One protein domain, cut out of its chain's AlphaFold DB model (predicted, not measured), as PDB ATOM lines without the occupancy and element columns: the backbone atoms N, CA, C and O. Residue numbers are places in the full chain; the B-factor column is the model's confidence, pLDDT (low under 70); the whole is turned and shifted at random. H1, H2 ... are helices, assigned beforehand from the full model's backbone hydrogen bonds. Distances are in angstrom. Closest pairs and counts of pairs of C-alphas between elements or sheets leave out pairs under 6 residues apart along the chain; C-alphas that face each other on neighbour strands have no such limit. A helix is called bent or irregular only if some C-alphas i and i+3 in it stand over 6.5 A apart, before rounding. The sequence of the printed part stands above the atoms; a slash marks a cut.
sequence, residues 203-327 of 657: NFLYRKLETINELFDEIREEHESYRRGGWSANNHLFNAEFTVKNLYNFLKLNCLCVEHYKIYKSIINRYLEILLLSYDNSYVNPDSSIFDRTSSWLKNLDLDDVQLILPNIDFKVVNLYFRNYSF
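What this domain is: This is residues 203 to 327 of the 657 residues of an uncharacterized protein of Streptococcus pneumoniae SP14-BS69 (UniProt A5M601). Three long helices, H1, H2 and H3, form an up-and-down bundle, each running against the one before; short H4 crosses H3 steeply and short H5 runs loosely alongside it. The printed part has 125 residues with five named helices, H1 to H5 in chain order, and no named strand: all helix. It is compact, radius of gyration of the C-alphas 15.0 A, and elongated, spanning 50 by 28 by 23 A.

Where its parts are: H1, residues 203 to 227, begins at C-alpha 203 (123.159, 12.783, 2.576) and is 36.2 A long. H2 is residues 236 to 253, 25.4 A; H3 is 262 to 280, 26.7 A. H4, residues 303 to 312, is only just irregular: C-alphas 308 and 311 are 6.9 A apart. H5, residues 315 to 324, ends at C-alpha 324 (103.846, 19.071, -25.210).

How they stand to each other: H3, the hub, touches H1 at a shallow tilt of 20 degrees, the same way; the closest C-alphas, Leu 209 and Ile 267, are 5.3 A apart. Every O i to N i+4 pair is within hydrogen-bond range in H1, H2, H3 and H5; in H4, 4 of 6.

The domain as a whole: The printed part has no cut. The link from H3 to H4 is long; within it, residues 285 to 292 have pLDDT under 70.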
ATOM      1  N   ASN A 203     122.969  13.971   3.413       94.31
ATOM      2  CA  ASN A 203     123.159  12.783   2.576       94.31
ATOM      3  C   ASN A 203     121.851  12.024   2.325       94.31
ATOM      4  O   ASN A 203     121.688  11.417   1.265       94.31
ATOM      5  N   PHE A 204     120.897  12.080   3.258       94.31
ATOM      6  CA  PHE A 204     119.569  11.512   3.041       94.31
ATOM      7  C   PHE A 204     118.831  12.177   1.861       94.31
ATOM      8  O   PHE A 204     118.218  11.470   1.071       94.31
ATOM      9  N   LEU A 205     118.946  13.500   1.661       96.62
ATOM     10  CA  LEU A 205     118.337  14.190   0.514       96.62
ATOM     11  C   LEU A 205     119.059  13.867  -0.795       96.62
ATOM     12  O   LEU A 205     118.397  13.611  -1.796       96.62
ATOM     13  N   TYR A 206     120.396  13.840  -0.797       96.38
ATOM     14  CA  TYR A 206     121.165  13.515  -2.006       96.38
ATOM     15  C   TYR A 206     120.833  12.123  -2.545       96.38
ATOM     16  O   TYR A 206     120.575  11.981  -3.736       96.38
ATOM     17  N   ARG A 207     120.738  11.121  -1.664       94.75
ATOM     18  CA  ARG A 207     120.354   9.754  -2.052       94.75
ATOM     19  C   ARG A 207     118.938   9.686  -2.621       94.75
ATOM     20  O   ARG A 207     118.706   8.984  -3.598       94.75
ATOM     21  N   LYS A 208     117.989  10.421  -2.029       96.69
ATOM     22  CA  LYS A 208     116.607  10.481  -2.534       96.69
ATOM     23  C   LYS A 208     116.535  11.177  -3.890       96.69
ATOM     24  O   LYS A 208     115.802  10.715  -4.754       96.69
ATOM     25  N   LEU A 209     117.313  12.242  -4.094       97.12
ATOM     26  CA  LEU A 209     117.406  12.921  -5.386       97.12
ATOM     27  C   LEU A 209     117.986  12.010  -6.471       97.12
ATOM     28  O   LEU A 209     117.454  11.986  -7.573       97.12
ATOM     29  N   GLU A 210     119.052  11.272  -6.163       97.31
ATOM     30  CA  GLU A 210     119.641  10.283  -7.073       97.31
ATOM     31  C   GLU A 210     118.605   9.224  -7.470       97.31
ATOM     32  O   GLU A 210     118.289   9.111  -8.650       97.31
ATOM     33  N   THR A 211     117.966   8.577  -6.485       96.44
ATOM     34  CA  THR A 211     116.926   7.555  -6.729       96.44
ATOM     35  C   THR A 211     115.777   8.098  -7.589       96.44
ATOM     36  O   THR A 211     115.339   7.452  -8.533       96.44
ATOM     37  N   ILE A 212     115.277   9.299  -7.289       97.88
ATOM     38  CA  ILE A 212     114.145   9.889  -8.019       97.88
ATOM     39  C   ILE A 212     114.527  10.316  -9.445       97.88
ATOM     40  O   ILE A 212     113.685  10.253 -10.337       97.88
ATOM     41  N   ASN A 213     115.776  10.721  -9.694       97.75
ATOM     42  CA  ASN A 213     116.233  10.996 -11.058       97.75
ATOM     43  C   ASN A 213     116.372   9.710 -11.882       97.75
ATOM     44  O   ASN A 213     115.931   9.700 -13.025       97.75
ATOM     45  N   GLU A 214     116.918   8.639 -11.299       97.88
ATOM     46  CA  GLU A 214     117.001   7.329 -11.963       97.88
ATOM     47  C   GLU A 214     115.606   6.823 -12.351       97.88
ATOM     48  O   GLU A 214     115.363   6.492 -13.508       97.88
ATOM     49  N   LEU A 215     114.652   6.864 -11.413       97.88
ATOM     50  CA  LEU A 215     113.264   6.467 -11.671       97.88
ATOM     51  C   LEU A 215     112.600   7.330 -12.747       97.88
ATOM     52  O   LEU A 215     111.840   6.821 -13.565       97.88
ATOM     53  N   PHE A 216     112.885   8.630 -12.780       97.38
ATOM     54  CA  PHE A 216     112.377   9.496 -13.838       97.38
ATOM     55  C   PHE A 216     112.922   9.124 -15.216       97.38
ATOM     56  O   PHE A 216     112.151   9.102 -16.175       97.38
ATOM     57  N   ASP A 217     114.223   8.858 -15.330       97.25
ATOM     58  CA  ASP A 217     114.829   8.485 -16.607       97.25
ATOM     59  C   ASP A 217     114.221   7.171 -17.127       97.25
ATOM     60  O   ASP A 217     113.799   7.120 -18.283       97.25
ATOM     61  N   GLU A 218     114.049   6.178 -16.252       97.31
ATOM     62  CA  GLU A 218     113.394   4.901 -16.561       97.31
ATOM     63  C   GLU A 218     111.924   5.073 -16.996       97.31
ATOM     64  O   GLU A 218     111.490   4.512 -18.004       97.31
ATOM     65  N   ILE A 219     111.139   5.888 -16.281       96.00
ATOM     66  CA  ILE A 219     109.727   6.154 -16.622       96.00
ATOM     67  C   ILE A 219     109.609   6.950 -17.924       96.00
ATOM     68  O   ILE A 219     108.681   6.741 -18.706       96.00
ATOM     69  N   ARG A 220     110.546   7.861 -18.194       94.38
ATOM     70  CA  ARG A 220     110.584   8.608 -19.454       94.38
ATOM     71  C   ARG A 220     110.890   7.684 -20.633       94.38
ATOM     72  O   ARG A 220     110.254   7.810 -21.676       94.38
ATOM     73  N   GLU A 221     111.844   6.769 -20.485       94.56
ATOM     74  CA  GLU A 221     112.143   5.762 -21.510       94.56
ATOM     75  C   GLU A 221     110.952   4.828 -21.746       94.56
ATOM     76  O   GLU A 221     110.589   4.559 -22.896       94.56
ATOM     77  N   GLU A 222     110.289   4.406 -20.670       93.25
ATOM     78  CA  GLU A 222     109.040   3.653 -20.731       93.25
ATOM     79  C   GLU A 222     107.951   4.416 -21.497       93.25
ATOM     80  O   GLU A 222     107.347   3.855 -22.411       93.25
ATOM     81  N   HIS A 223     107.721   5.689 -21.170       90.75
ATOM     82  CA  HIS A 223     106.729   6.545 -21.826       90.75
ATOM     83  C   HIS A 223     106.966   6.640 -23.341       90.75
ATOM     84  O   HIS A 223     106.053   6.424 -24.140       90.75
ATOM     85  N   GLU A 224     108.208   6.897 -23.760       89.88
ATOM     86  CA  GLU A 224     108.573   6.969 -25.180       89.88
ATOM     87  C   GLU A 224     108.411   5.623 -25.899       89.88
ATOM     88  O   GLU A 224     107.989   5.579 -27.058       89.88
ATOM     89  N   SER A 225     108.723   4.517 -25.220       88.50
ATOM     90  CA  SER A 225     108.489   3.165 -25.733       88.50
ATOM     91  C   SER A 225     106.993   2.885 -25.898       88.50
ATOM     92  O   SER A 225     106.561   2.437 -26.963       88.50
ATOM     93  N   TYR A 226     106.185   3.225 -24.892       88.00
ATOM     94  CA  TYR A 226     104.734   3.040 -24.902       88.00
ATOM     95  C   TYR A 226     104.064   3.841 -26.025       88.00
ATOM     96  O   TYR A 226     103.251   3.298 -26.775       88.00
ATOM     97  N   ARG A 227     104.493   5.090 -26.256       85.12
ATOM     98  CA  ARG A 227     104.036   5.906 -27.399       85.12
ATOM     99  C   ARG A 227     104.319   5.276 -28.763       85.12
ATOM    100  O   ARG A 227     103.631   5.594 -29.729       85.12
ATOM    101  N   ARG A 228     105.309   4.385 -28.858       86.12
ATOM    102  CA  ARG A 228     105.659   3.632 -30.076       86.12
ATOM    103  C   ARG A 228     105.011   2.241 -30.127       86.12
ATOM    104  O   ARG A 228     105.375   1.441 -30.985       86.12
ATOM    105  N   GLY A 229     104.076   1.947 -29.222       83.88
ATOM    106  CA  GLY A 229     103.387   0.659 -29.129       83.88
ATOM    107  C   GLY A 229     104.134  -0.412 -28.331       83.88
ATOM    108  O   GLY A 229     103.795  -1.589 -28.440       83.88
ATOM    109  N   GLY A 230     105.163  -0.029 -27.570       84.81
ATOM    110  CA  GLY A 230     105.848  -0.911 -26.627       84.81
ATOM    111  C   GLY A 230     105.015  -1.208 -25.375       84.81
ATOM    112  O   GLY A 230     103.961  -0.622 -25.152       84.81
ATOM    113  N   TRP A 231     105.513  -2.116 -24.536       83.56
ATOM    114  CA  TRP A 231     104.912  -2.481 -23.249       83.56
ATOM    115  C   TRP A 231     105.990  -2.611 -22.166       83.56
ATOM    116  O   TRP A 231     107.154  -2.874 -22.479       83.56
ATOM    117  N   SER A 232     105.596  -2.462 -20.901       87.75
ATOM    118  CA  SER A 232     106.459  -2.598 -19.729       87.75
ATOM    119  C   SER A 232     105.786  -3.402 -18.608       87.75
ATOM    120  O   SER A 232     104.572  -3.326 -18.408       87.75
ATOM    121  N   ALA A 233     106.604  -4.118 -17.832       88.88
ATOM    122  CA  ALA A 233     106.260  -4.675 -16.522       88.88
ATOM    123  C   ALA A 233     107.343  -4.278 -15.514       88.88
ATOM    124  O   ALA A 233     108.414  -4.885 -15.482       88.88
ATOM    125  N   ASN A 234     107.082  -3.243 -14.721       92.38
ATOM    126  CA  ASN A 234     107.976  -2.729 -13.685       92.38
ATOM    127  C   ASN A 234     107.163  -2.092 -12.538       92.38
ATOM    128  O   ASN A 234     105.939  -2.025 -12.606       92.38
ATOM    129  N   ASN A 235     107.859  -1.613 -11.501       93.81
ATOM    130  CA  ASN A 235     107.265  -0.908 -10.357       93.81
ATOM    131  C   ASN A 235     107.801   0.529 -10.218       93.81
ATOM    132  O   ASN A 235     107.838   1.069  -9.118       93.81
ATOM    133  N   HIS A 236     108.271   1.160 -11.299       95.88
ATOM    134  CA  HIS A 236     109.002   2.428 -11.200       95.88
ATOM    135  C   HIS A 236     108.154   3.563 -10.613       95.88
ATOM    136  O   HIS A 236     108.627   4.278  -9.730       95.88
ATOM    137  N   LEU A 237     106.898   3.701 -11.053       96.12
ATOM    138  CA  LEU A 237     105.975   4.702 -10.509       96.12
ATOM    139  C   LEU A 237     105.736   4.486  -9.007       96.12
ATOM    140  O   LEU A 237     105.940   5.404  -8.216       96.12
ATOM    141  N   PHE A 238     105.419   3.253  -8.608       94.88
ATOM    142  CA  PHE A 238     105.248   2.886  -7.201       94.88
ATOM    143  C   PHE A 238     106.507   3.185  -6.366       94.88
ATOM    144  O   PHE A 238     106.423   3.767  -5.287       94.88
ATOM    145  N   ASN A 239     107.694   2.857  -6.880       95.88
ATOM    146  CA  ASN A 239     108.961   3.130  -6.201       95.88
ATOM    147  C   ASN A 239     109.209   4.639  -6.034       95.88
ATOM    148  O   ASN A 239     109.780   5.067  -5.024       95.88
ATOM    149  N   ALA A 240     108.772   5.460  -6.996       97.06
ATOM    150  CA  ALA A 240     108.866   6.915  -6.910       97.06
ATOM    151  C   ALA A 240     107.927   7.464  -5.827       97.06
ATOM    152  O   ALA A 240     108.379   8.216  -4.957       97.06
ATOM    153  N   GLU A 241     106.664   7.028  -5.828       95.81
ATOM    154  CA  GLU A 241     105.671   7.355  -4.797       95.81
ATOM    155  C   GLU A 241     106.193   6.980  -3.406       95.81
ATOM    156  O   GLU A 241     106.266   7.822  -2.505       95.81
ATOM    157  N   PHE A 242     106.658   5.739  -3.240       95.00
ATOM    158  CA  PHE A 242     107.215   5.254  -1.982       95.00
ATOM    159  C   PHE A 242     108.423   6.083  -1.537       95.00
ATOM    160  O   PHE A 242     108.513   6.484  -0.376       95.00
ATOM    161  N   THR A 243     109.352   6.383  -2.449       96.50
ATOM    162  CA  THR A 243     110.571   7.140  -2.134       96.50
ATOM    163  C   THR A 243     110.247   8.527  -1.577       96.50
ATOM    164  O   THR A 243     110.859   8.942  -0.583       96.50
ATOM    165  N   VAL A 244     109.272   9.227  -2.169       96.75
ATOM    166  CA  VAL A 244     108.843  10.558  -1.714       96.75
ATOM    167  C   VAL A 244     108.016  10.475  -0.434       96.75
ATOM    168  O   VAL A 244     108.304  11.225   0.502       96.75
ATOM    169  N   LYS A 245     107.064   9.536  -0.322       94.62
ATOM    170  CA  LYS A 245     106.275   9.330   0.911       94.62
ATOM    171  C   LYS A 245     107.168   8.944   2.097       94.62
ATOM    172  O   LYS A 245     106.971   9.431   3.213       94.62
ATOM    173  N   ASN A 246     108.196   8.127   1.871       95.25
ATOM    174  CA  ASN A 246     109.178   7.750   2.887       95.25
ATOM    175  C   ASN A 246     110.040   8.948   3.323       95.25
ATOM    176  O   ASN A 246     110.215   9.162   4.522       95.25
ATOM    177  N   LEU A 247     110.504   9.781   2.379       97.06
ATOM    178  CA  LEU A 247     111.212  11.029   2.695       97.06
ATOM    179  C   LEU A 247     110.325  11.994   3.495       97.06
ATOM    180  O   LEU A 247     110.769  12.547   4.499       97.06
ATOM    181  N   TYR A 248     109.076  12.185   3.071       95.25
ATOM    182  CA  TYR A 248     108.126  13.060   3.750       95.25
ATOM    183  C   TYR A 248     107.916  12.640   5.210       95.25
ATOM    184  O   TYR A 248     108.085  13.454   6.119       95.25
ATOM    185  N   ASN A 249     107.649  11.353   5.456       95.50
ATOM    186  CA  ASN A 249     107.500  10.823   6.811       95.50
ATOM    187  C   ASN A 249     108.793  10.927   7.629       95.50
ATOM    188  O   ASN A 249     108.742  11.318   8.797       95.50
ATOM    189  N   PHE A 250     109.955  10.666   7.020       97.38
ATOM    190  CA  PHE A 250     111.249  10.839   7.680       97.38
ATOM    191  C   PHE A 250     111.463  12.278   8.155       97.38
ATOM    192  O   PHE A 250     111.919  12.486   9.279       97.38
ATOM    193  N   LEU A 251     111.088  13.273   7.349       96.75
ATOM    194  CA  LEU A 251     111.178  14.681   7.727       96.75
ATOM    195  C   LEU A 251     110.165  15.061   8.809       96.75
ATOM    196  O   LEU A 251     110.555  15.602   9.845       96.75
ATOM    197  N   LYS A 252     108.878  14.769   8.590       95.69
ATOM    198  CA  LYS A 252     107.784  15.171   9.487       95.69
ATOM    199  C   LYS A 252     107.908  14.533  10.864       95.69
ATOM    200  O   LYS A 252     107.881  15.225  11.882       95.69
ATOM    201  N   LEU A 253     108.075  13.213  10.909       97.19
ATOM    202  CA  LEU A 253     108.035  12.462  12.160       97.19
ATOM    203  C   LEU A 253     109.315  12.644  12.979       97.19
ATOM    204  O   LEU A 253     109.228  12.657  14.204       97.19
ATOM    205  N   ASN A 254     110.472  12.867  12.345       97.88
ATOM    206  CA  ASN A 254     111.705  13.246  13.053       97.88
ATOM    207  C   ASN A 254     111.865  14.766  13.244       97.88
ATOM    208  O   ASN A 254     112.850  15.201  13.839       97.88
ATOM    209  N   CYS A 255     110.896  15.569  12.792       97.75
ATOM    210  CA  CYS A 255     110.852  17.023  12.942       97.75
ATOM    211  C   CYS A 255     112.035  17.776  12.299       97.75
ATOM    212  O   CYS A 255     112.578  18.699  12.904       97.75
ATOM    213  N   LEU A 256     112.440  17.413  11.078       97.38
ATOM    214  CA  LEU A 256     113.555  18.039  10.353       97.38
ATOM    215  C   LEU A 256     113.082  19.197   9.454       97.38
ATOM    216  O   LEU A 256     112.272  19.017   8.546       97.38
ATOM    217  N   CYS A 257     113.624  20.397   9.668       95.31
ATOM    218  CA  CYS A 257     113.165  21.638   9.032       95.31
ATOM    219  C   CYS A 257     113.955  21.976   7.753       95.31
ATOM    220  O   CYS A 257     114.731  22.929   7.738       95.31
ATOM    221  N   VAL A 258     113.786  21.195   6.678       93.44
ATOM    222  CA  VAL A 258     114.619  21.315   5.451       93.44
ATOM    223  C   VAL A 258     113.839  21.529   4.148       93.44
ATOM    224  O   VAL A 258     114.440  21.650   3.082       93.44
ATOM    225  N   GLU A 259     112.508  21.606   4.205       88.88
ATOM    226  CA  GLU A 259     111.639  21.690   3.014       88.88
ATOM    227  C   GLU A 259     111.899  22.945   2.147       88.88
ATOM    228  O   GLU A 259     111.599  22.977   0.954       88.88
ATOM    229  N   HIS A 260     112.494  23.995   2.718       85.38
ATOM    230  CA  HIS A 260     112.803  25.237   2.007       85.38
ATOM    231  C   HIS A 260     114.037  25.132   1.087       85.38
ATOM    232  O   HIS A 260     114.214  25.985   0.204       85.38
ATOM    233  N   TYR A 261     114.867  24.094   1.243       90.00
ATOM    234  CA  TYR A 261     116.091  23.909   0.465       90.00
ATOM    235  C   TYR A 261     115.832  23.534  -0.996       90.00
ATOM    236  O   TYR A 261     114.912  22.790  -1.337       90.00
ATOM    237  N   LYS A 262     116.724  23.999  -1.883       91.25
ATOM    238  CA  LYS A 262     116.662  23.718  -3.326       91.25
ATOM    239  C   LYS A 262     116.677  22.219  -3.635       91.25
ATOM    240  O   LYS A 262     115.984  21.794  -4.552       91.25
ATOM    241  N   ILE A 263     117.448  21.427  -2.889       94.12
ATOM    242  CA  ILE A 263     117.541  19.979  -3.112       94.12
ATOM    243  C   ILE A 263     116.205  19.277  -2.838       94.12
ATOM    244  O   ILE A 263     115.742  18.532  -3.693       94.12
ATOM    245  N   TYR A 264     115.528  19.603  -1.731       94.44
ATOM    246  CA  TYR A 264     114.186  19.092  -1.441       94.44
ATOM    247  C   TYR A 264     113.194  19.502  -2.532       94.44
ATOM    248  O   TYR A 264     112.525  18.657  -3.120       94.44
ATOM    249  N   LYS A 265     113.179  20.793  -2.892       92.56
ATOM    250  CA  LYS A 265     112.357  21.310  -3.997       92.56
ATOM    251  C   LYS A 265     112.622  20.577  -5.312       92.56
ATOM    252  O   LYS A 265     111.692  20.366  -6.078       92.56
ATOM    253  N   SER A 266     113.866  20.176  -5.577       94.88
ATOM    254  CA  SER A 266     114.232  19.438  -6.794       94.88
ATOM    255  C   SER A 266     113.680  18.012  -6.784       94.88
ATOM    256  O   SER A 266     113.182  17.570  -7.809       94.88
ATOM    257  N   ILE A 267     113.700  17.328  -5.633       96.69
ATOM    258  CA  ILE A 267     113.090  15.996  -5.471       96.69
ATOM    259  C   ILE A 267     111.586  16.070  -5.752       96.69
ATOM    260  O   ILE A 267     111.078  15.319  -6.577       96.69
ATOM    261  N   ILE A 268     110.888  17.017  -5.115       95.88
ATOM    262  CA  ILE A 268     109.436  17.179  -5.275       95.88
ATOM    263  C   ILE A 268     109.061  17.566  -6.711       95.88
ATOM    264  O   ILE A 268     108.113  17.019  -7.264       95.88
ATOM    265  N   ASN A 269     109.810  18.472  -7.351       94.12
ATOM    266  CA  ASN A 269     109.535  18.835  -8.744       94.12
ATOM    267  C   ASN A 269     109.832  17.686  -9.714       94.12
ATOM    268  O   ASN A 269     109.076  17.497 -10.660       94.12
ATOM    269  N   ARG A 270     110.869  16.878  -9.467       96.19
ATOM    270  CA  ARG A 270     111.130  15.681 -10.275       96.19
ATOM    271  C   ARG A 270     110.023  14.638 -10.113       96.19
ATOM    272  O   ARG A 270     109.612  14.035 -11.096       96.19
ATOM    273  N   TYR A 271     109.502  14.470  -8.901       97.38
ATOM    274  CA  TYR A 271     108.335  13.625  -8.650       97.38
ATOM    275  C   TYR A 271     107.084  14.126  -9.385       97.38
ATOM    276  O   TYR A 271     106.401  13.342 -10.031       97.38
ATOM    277  N   LEU A 272     106.832  15.438  -9.389       95.62
ATOM    278  CA  LEU A 272     105.763  16.029 -10.199       95.62
ATOM    279  C   LEU A 272     105.920  15.697 -11.692       95.62
ATOM    280  O   LEU A 272     104.939  15.357 -12.344       95.62
ATOM    281  N   GLU A 273     107.134  15.765 -12.243       94.94
ATOM    282  CA  GLU A 273     107.383  15.363 -13.634       94.94
ATOM    283  C   GLU A 273     107.050  13.882 -13.884       94.94
ATOM    284  O   GLU A 273     106.429  13.565 -14.899       94.94
ATOM    285  N   ILE A 274     107.398  12.992 -12.947       96.81
ATOM    286  CA  ILE A 274     107.025  11.566 -12.993       96.81
ATOM    287  C   ILE A 274     105.500  11.398 -13.018       96.81
ATOM    288  O   ILE A 274     104.983  10.645 -13.847       96.81
ATOM    289  N   LEU A 275     104.775  12.117 -12.153       96.06
ATOM    290  CA  LEU A 275     103.311  12.073 -12.111       96.06
ATOM    291  C   LEU A 275     102.702  12.551 -13.435       96.06
ATOM    292  O   LEU A 275     101.802  11.906 -13.960       96.06
ATOM    293  N   LEU A 276     103.210  13.646 -14.013       94.00
ATOM    294  CA  LEU A 276     102.703  14.190 -15.278       94.00
ATOM    295  C   LEU A 276     102.987  13.268 -16.477       94.00
ATOM    296  O   LEU A 276     102.121  13.127 -17.338       94.00
ATOM    297  N   LEU A 277     104.157  12.620 -16.527       93.38
ATOM    298  CA  LEU A 277     104.478  11.584 -17.523       93.38
ATOM    299  C   LEU A 277     103.531  10.389 -17.415       93.38
ATOM    300  O   LEU A 277     102.938   9.949 -18.400       93.38
ATOM    301  N   SER A 278     103.368   9.886 -16.194       94.62
ATOM    302  CA  SER A 278     102.518   8.729 -15.914       94.62
ATOM    303  C   SER A 278     101.046   9.035 -16.176       94.62
ATOM    304  O   SER A 278     100.285   8.166 -16.603       94.62
ATOM    305  N   TYR A 279     100.643  10.288 -15.965       93.56
ATOM    306  CA  TYR A 279      99.317  10.779 -16.305       93.56
ATOM    307  C   TYR A 279      99.110  10.868 -17.820       93.56
ATOM    308  O   TYR A 279      98.062  10.438 -18.303       93.56
ATOM    309  N   ASP A 280     100.100  11.330 -18.596       91.50
ATOM    310  CA  ASP A 280     100.005  11.344 -20.066       91.50
ATOM    311  C   ASP A 280      99.822   9.936 -20.645       91.50
ATOM    312  O   ASP A 280      99.035   9.750 -21.574       91.50
ATOM    313  N   ASN A 281     100.441   8.915 -20.038       90.38
ATOM    314  CA  ASN A 281     100.229   7.513 -20.422       90.38
ATOM    315  C   ASN A 281      98.753   7.082 -20.362       90.38
ATOM    316  O   ASN A 281      98.374   6.130 -21.043       90.38
ATOM    317  N   SER A 282      97.902   7.769 -19.591       88.38
ATOM    318  CA  SER A 282      96.458   7.503 -19.564       88.38
ATOM    319  C   SER A 282      95.674   8.081 -20.747       88.38
ATOM    320  O   SER A 282      94.536   7.671 -20.976       88.38
ATOM    321  N   TYR A 283      96.285   8.985 -21.513       84.00
ATOM    322  CA  TYR A 283      95.723   9.606 -22.716       84.00
ATOM    323  C   TYR A 283      96.294   9.021 -24.011       84.00
ATOM    324  O   TYR A 283      95.690   9.174 -25.074       84.00
ATOM    325  N   VAL A 284      97.441   8.346 -23.935       77.81
ATOM    326  CA  VAL A 284      98.049   7.649 -25.069       77.81
ATOM    327  C   VAL A 284      97.265   6.362 -25.344       77.81
ATOM    328  O   VAL A 284      97.219   5.464 -24.505       77.81
ATOM    329  N   ASN A 285      96.674   6.270 -26.537       66.81
ATOM    330  CA  ASN A 285      96.067   5.049 -27.066       66.81
ATOM    331  C   ASN A 285      96.895   4.561 -28.268       66.81
ATOM    332  O   ASN A 285      96.678   5.043 -29.381       66.81
ATOM    333  N   PRO A 286      97.895   3.686 -28.069       64.50
ATOM    334  CA  PRO A 286      98.697   3.189 -29.172       64.50
ATOM    335  C   PRO A 286      97.886   2.148 -29.953       64.50
ATOM    336  O   PRO A 286      97.653   1.051 -29.448       64.50
ATOM    337  N   ASP A 287      97.527   2.455 -31.204       58.53
ATOM    338  CA  ASP A 287      96.789   1.559 -32.121       58.53
ATOM    339  C   ASP A 287      97.439   0.166 -32.296       58.53
ATOM    340  O   ASP A 287      96.808  -0.772 -32.784       58.53
ATOM    341  N   SER A 288      98.713   0.023 -31.919       56.44
ATOM    342  CA  SER A 288      99.530  -1.179 -32.091       56.44
ATOM    343  C   SER A 288      99.886  -1.919 -30.796       56.44
ATOM    344  O   SER A 288     100.618  -2.909 -30.868       56.44
ATOM    345  N   SER A 289      99.443  -1.461 -29.619       58.59
ATOM    346  CA  SER A 289      99.779  -2.150 -28.366       58.59
ATOM    347  C   SER A 289      98.904  -3.388 -28.161       58.59
ATOM    348  O   SER A 289      97.682  -3.336 -28.265       58.59
ATOM    349  N   ILE A 290      99.538  -4.515 -27.833       59.62
ATOM    350  CA  ILE A 290      98.855  -5.767 -27.457       59.62
ATOM    351  C   ILE A 290      98.238  -5.655 -26.048       59.62
ATOM    352  O   ILE A 290      97.331  -6.410 -25.705       59.62
ATOM    353  N   PHE A 291      98.730  -4.717 -25.234       62.84
ATOM    354  CA  PHE A 291      98.289  -4.485 -23.862       62.84
ATOM    355  C   PHE A 291      97.627  -3.114 -23.726       62.84
ATOM    356  O   PHE A 291      98.128  -2.122 -24.250       62.84
ATOM    357  N   ASP A 292      96.548  -3.046 -22.948       67.56
ATOM    358  CA  ASP A 292      95.764  -1.816 -22.783       67.56
ATOM    359  C   ASP A 292      96.508  -0.701 -22.018       67.56
ATOM    360  O   ASP A 292      96.015   0.427 -21.966       67.56
ATOM    361  N   ARG A 293      97.635  -1.007 -21.342       78.88
ATOM    362  CA  ARG A 293      98.357  -0.084 -20.443       78.88
ATOM    363  C   ARG A 293      99.854  -0.387 -20.331       78.88
ATOM    364  O   ARG A 293     100.284  -1.525 -20.508       78.88
ATOM    365  N   THR A 294     100.608   0.640 -19.940       88.06
ATOM    366  CA  THR A 294     101.994   0.555 -19.448       88.06
ATOM    367  C   THR A 294     102.025   0.455 -17.914       88.06
ATOM    368  O   THR A 294     101.013   0.727 -17.266       88.06
ATOM    369  N   SER A 295     103.156   0.063 -17.321       90.62
ATOM    370  CA  SER A 295     103.313  -0.046 -15.857       90.62
ATOM    371  C   SER A 295     103.167   1.298 -15.142       90.62
ATOM    372  O   SER A 295     102.439   1.405 -14.159       90.62
ATOM    373  N   SER A 296     103.805   2.342 -15.670       93.19
ATOM    374  CA  SER A 296     103.761   3.706 -15.135       93.19
ATOM    375  C   SER A 296     102.526   4.455 -15.635       93.19
ATOM    376  O   SER A 296     102.618   5.436 -16.373       93.19
ATOM    377  N   TRP A 297     101.342   3.950 -15.293       91.56
ATOM    378  CA  TRP A 297     100.051   4.501 -15.707       91.56
ATOM    379  C   TRP A 297      99.324   5.136 -14.521       91.56
ATOM    380  O   TRP A 297      99.063   4.466 -13.523       91.56
ATOM    381  N   LEU A 298      98.944   6.411 -14.650       93.06
ATOM    382  CA  LEU A 298      98.255   7.171 -13.605       93.06
ATOM    383  C   LEU A 298      96.962   7.788 -14.144       93.06
ATOM    384  O   LEU A 298      96.971   8.504 -15.140       93.06
ATOM    385  N   LYS A 299      95.833   7.542 -13.471       91.25
ATOM    386  CA  LYS A 299      94.522   8.075 -13.887       91.25
ATOM    387  C   LYS A 299      94.205   9.443 -13.292       91.25
ATOM    388  O   LYS A 299      93.470  10.221 -13.895       91.25
ATOM    389  N   ASN A 300      94.651   9.677 -12.069       94.56
ATOM    390  CA  ASN A 300      94.371  10.856 -11.269       94.56
ATOM    391  C   ASN A 300      95.414  10.965 -10.158       94.56
ATOM    392  O   ASN A 300      95.933   9.947  -9.714       94.56
ATOM    393  N   LEU A 301      95.693  12.189  -9.720       95.50
ATOM    394  CA  LEU A 301      96.554  12.443  -8.565       95.50
ATOM    395  C   LEU A 301      95.727  12.326  -7.282       95.50
ATOM    396  O   LEU A 301      94.590  12.816  -7.231       95.50
ATOM    397  N   ASP A 302      96.289  11.689  -6.261       95.25
ATOM    398  CA  ASP A 302      95.636  11.536  -4.961       95.25
ATOM    399  C   ASP A 302      95.855  12.757  -4.042       95.25
ATOM    400  O   ASP A 302      96.452  13.772  -4.421       95.25
ATOM    401  N   LEU A 303      95.309  12.698  -2.824       95.00
ATOM    402  CA  LEU A 303      95.480  13.758  -1.830       95.00
ATOM    403  C   LEU A 303      96.949  13.943  -1.422       95.00
ATOM    404  O   LEU A 303      97.389  15.085  -1.268       95.00
ATOM    405  N   ASP A 304      97.690  12.848  -1.243       92.38
ATOM    406  CA  ASP A 304      99.089  12.889  -0.819       92.38
ATOM    407  C   ASP A 304      99.939  13.566  -1.901       92.38
ATOM    408  O   ASP A 304     100.729  14.461  -1.596       92.38
ATOM    409  N   ASP A 305      99.727  13.202  -3.168       94.50
ATOM    410  CA  ASP A 305     100.379  13.802  -4.331       94.50
ATOM    411  C   ASP A 305     100.188  15.313  -4.333       94.50
ATOM    412  O   ASP A 305     101.154  16.077  -4.392       94.50
ATOM    413  N   VAL A 306      98.932  15.753  -4.221       94.31
ATOM    414  CA  VAL A 306      98.565  17.171  -4.248       94.31
ATOM    415  C   VAL A 306      99.184  17.923  -3.066       94.31
ATOM    416  O   VAL A 306      99.763  18.998  -3.259       94.31
ATOM    417  N   GLN A 307      99.145  17.362  -1.856       91.94
ATOM    418  CA  GLN A 307      99.764  17.968  -0.670       91.94
ATOM    419  C   GLN A 307     101.289  18.077  -0.782       91.94
ATOM    420  O   GLN A 307     101.871  19.060  -0.313       91.94
ATOM    421  N   LEU A 308     101.943  17.103  -1.415       91.44
ATOM    422  CA  LEU A 308     103.394  17.082  -1.592       91.44
ATOM    423  C   LEU A 308     103.868  18.097  -2.638       91.44
ATOM    424  O   LEU A 308     104.851  18.807  -2.396       91.44
ATOM    425  N   ILE A 309     103.191  18.190  -3.789       92.12
ATOM    426  CA  ILE A 309     103.654  19.016  -4.918       92.12
ATOM    427  C   ILE A 309     103.377  20.510  -4.716       92.12
ATOM    428  O   ILE A 309     104.242  21.336  -5.017       92.12
ATOM    429  N   LEU A 310     102.204  20.887  -4.194       90.31
ATOM    430  CA  LEU A 310     101.730  22.280  -4.199       90.31
ATOM    431  C   LEU A 310     102.654  23.286  -3.498       90.31
ATOM    432  O   LEU A 310     102.864  24.374  -4.050       90.31
ATOM    433  N   PRO A 311     103.250  22.983  -2.326       85.81
ATOM    434  CA  PRO A 311     104.096  23.955  -1.638       85.81
ATOM    435  C   PRO A 311     105.346  24.340  -2.443       85.81
ATOM    436  O   PRO A 311     105.898  25.428  -2.266       85.81
ATOM    437  N   ASN A 312     105.807  23.461  -3.340       84.56
ATOM    438  CA  ASN A 312     107.092  23.598  -4.031       84.56
ATOM    439  C   ASN A 312     107.004  23.512  -5.558       84.56
ATOM    440  O   ASN A 312     108.048  23.449  -6.211       84.56
ATOM    441  N   ILE A 313     105.792  23.551  -6.110       88.75
ATOM    442  CA  ILE A 313     105.527  23.417  -7.541       88.75
ATOM    443  C   ILE A 313     106.247  24.490  -8.369       88.75
ATOM    444  O   ILE A 313     106.180  25.689  -8.077       88.75
ATOM    445  N   ASP A 314     106.919  24.060  -9.435       88.62
ATOM    446  CA  ASP A 314     107.433  24.941 -10.478       88.62
ATOM    447  C   ASP A 314     106.471  24.973 -11.671       88.62
ATOM    448  O   ASP A 314     106.475  24.107 -12.550       88.62
ATOM    449  N   PHE A 315     105.665  26.032 -11.750       88.25
ATOM    450  CA  PHE A 315     104.734  26.209 -12.863       88.25
ATOM    451  C   PHE A 315     105.417  26.367 -14.224       88.25
ATOM    452  O   PHE A 315     104.753  26.185 -15.243       88.25
ATOM    453  N   LYS A 316     106.716  26.688 -14.305       88.44
ATOM    454  CA  LYS A 316     107.423  26.663 -15.597       88.44
ATOM    455  C   LYS A 316     107.506  25.240 -16.138       88.44
ATOM    456  O   LYS A 316     107.283  25.051 -17.331       88.44
ATOM    457  N   VAL A 317     107.768  24.272 -15.259       84.44
ATOM    458  CA  VAL A 317     107.775  22.844 -15.592       84.44
ATOM    459  C   VAL A 317     106.365  22.414 -15.973       84.44
ATOM    460  O   VAL A 317     106.165  21.953 -17.087       84.44
ATOM    461  N   VAL A 318     105.359  22.689 -15.138       86.50
ATOM    462  CA  VAL A 318     103.960  22.331 -15.444       86.50
ATOM    463  C   VAL A 318     103.527  22.851 -16.821       86.50
ATOM    464  O   VAL A 318     103.038  22.092 -17.650       86.50
ATOM    465  N   ASN A 319     103.783  24.129 -17.116       84.31
ATOM    466  CA  ASN A 319     103.422  24.725 -18.405       84.31
ATOM    467  C   ASN A 319     104.145  24.082 -19.604       84.31
ATOM    468  O   ASN A 319     103.608  24.119 -20.708       84.31
ATOM    469  N   LEU A 320     105.352  23.534 -19.424       84.12
ATOM    470  CA  LEU A 320     106.064  22.806 -20.479       84.12
ATOM    471  C   LEU A 320     105.339  21.498 -20.821       84.12
ATOM    472  O   LEU A 320     105.117  21.217 -21.996       84.12
ATOM    473  N   TYR A 321     104.927  20.744 -19.803       84.94
ATOM    474  CA  TYR A 321     104.219  19.475 -19.971       84.94
ATOM    475  C   TYR A 321     102.839  19.686 -20.615       84.94
ATOM    476  O   TYR A 321     102.543  19.061 -21.628       84.94
ATOM    477  N   PHE A 322     102.057  20.670 -20.154       83.44
ATOM    478  CA  PHE A 322     100.762  21.023 -20.767       83.44
ATOM    479  C   PHE A 322     100.857  21.457 -22.240       83.44
ATOM    480  O   PHE A 322      99.870  21.387 -22.964       83.44
ATOM    481  N   ARG A 323     102.015  21.954 -22.696       82.12
ATOM    482  CA  ARG A 323     102.220  22.336 -24.105       82.12
ATOM    483  C   ARG A 323     102.586  21.160 -25.000       82.12
ATOM    484  O   ARG A 323     102.330  21.229 -26.197       82.12
ATOM    485  N   ASN A 324     103.225  20.140 -24.437       80.31
ATOM    486  CA  ASN A 324     103.846  19.071 -25.210       80.31
ATOM    487  C   ASN A 324     103.045  17.765 -25.178       80.31
ATOM    488  O   ASN A 324     103.266  16.916 -26.042       80.31
ATOM    489  N   TYR A 325     102.172  17.582 -24.183       82.62
ATOM    490  CA  TYR A 325     101.491  16.316 -23.890       82.62
ATOM    491  C   TYR A 325      99.995  16.352 -24.212       82.62
ATOM    492  O   TYR A 325      99.440  17.372 -24.623       82.62
ATOM    493  N   SER A 326      99.348  15.197 -24.087       82.25
ATOM    494  CA  SER A 326      98.033  14.903 -24.668       82.25
ATOM    495  C   SER A 326      96.856  15.406 -23.825       82.25
ATOM    496  O   SER A 326      95.700  15.274 -24.237       82.25
ATOM    497  N   PHE A 327      97.121  15.996 -22.657       84.69
ATOM    498  CA  PHE A 327      96.112  16.483 -21.721       84.69
ATOM    499  C   PHE A 327      96.106  18.013 -21.598       84.69
ATOM    500  O   PHE A 327      97.141  18.674 -21.617       84.69
TER     501      PHE A 327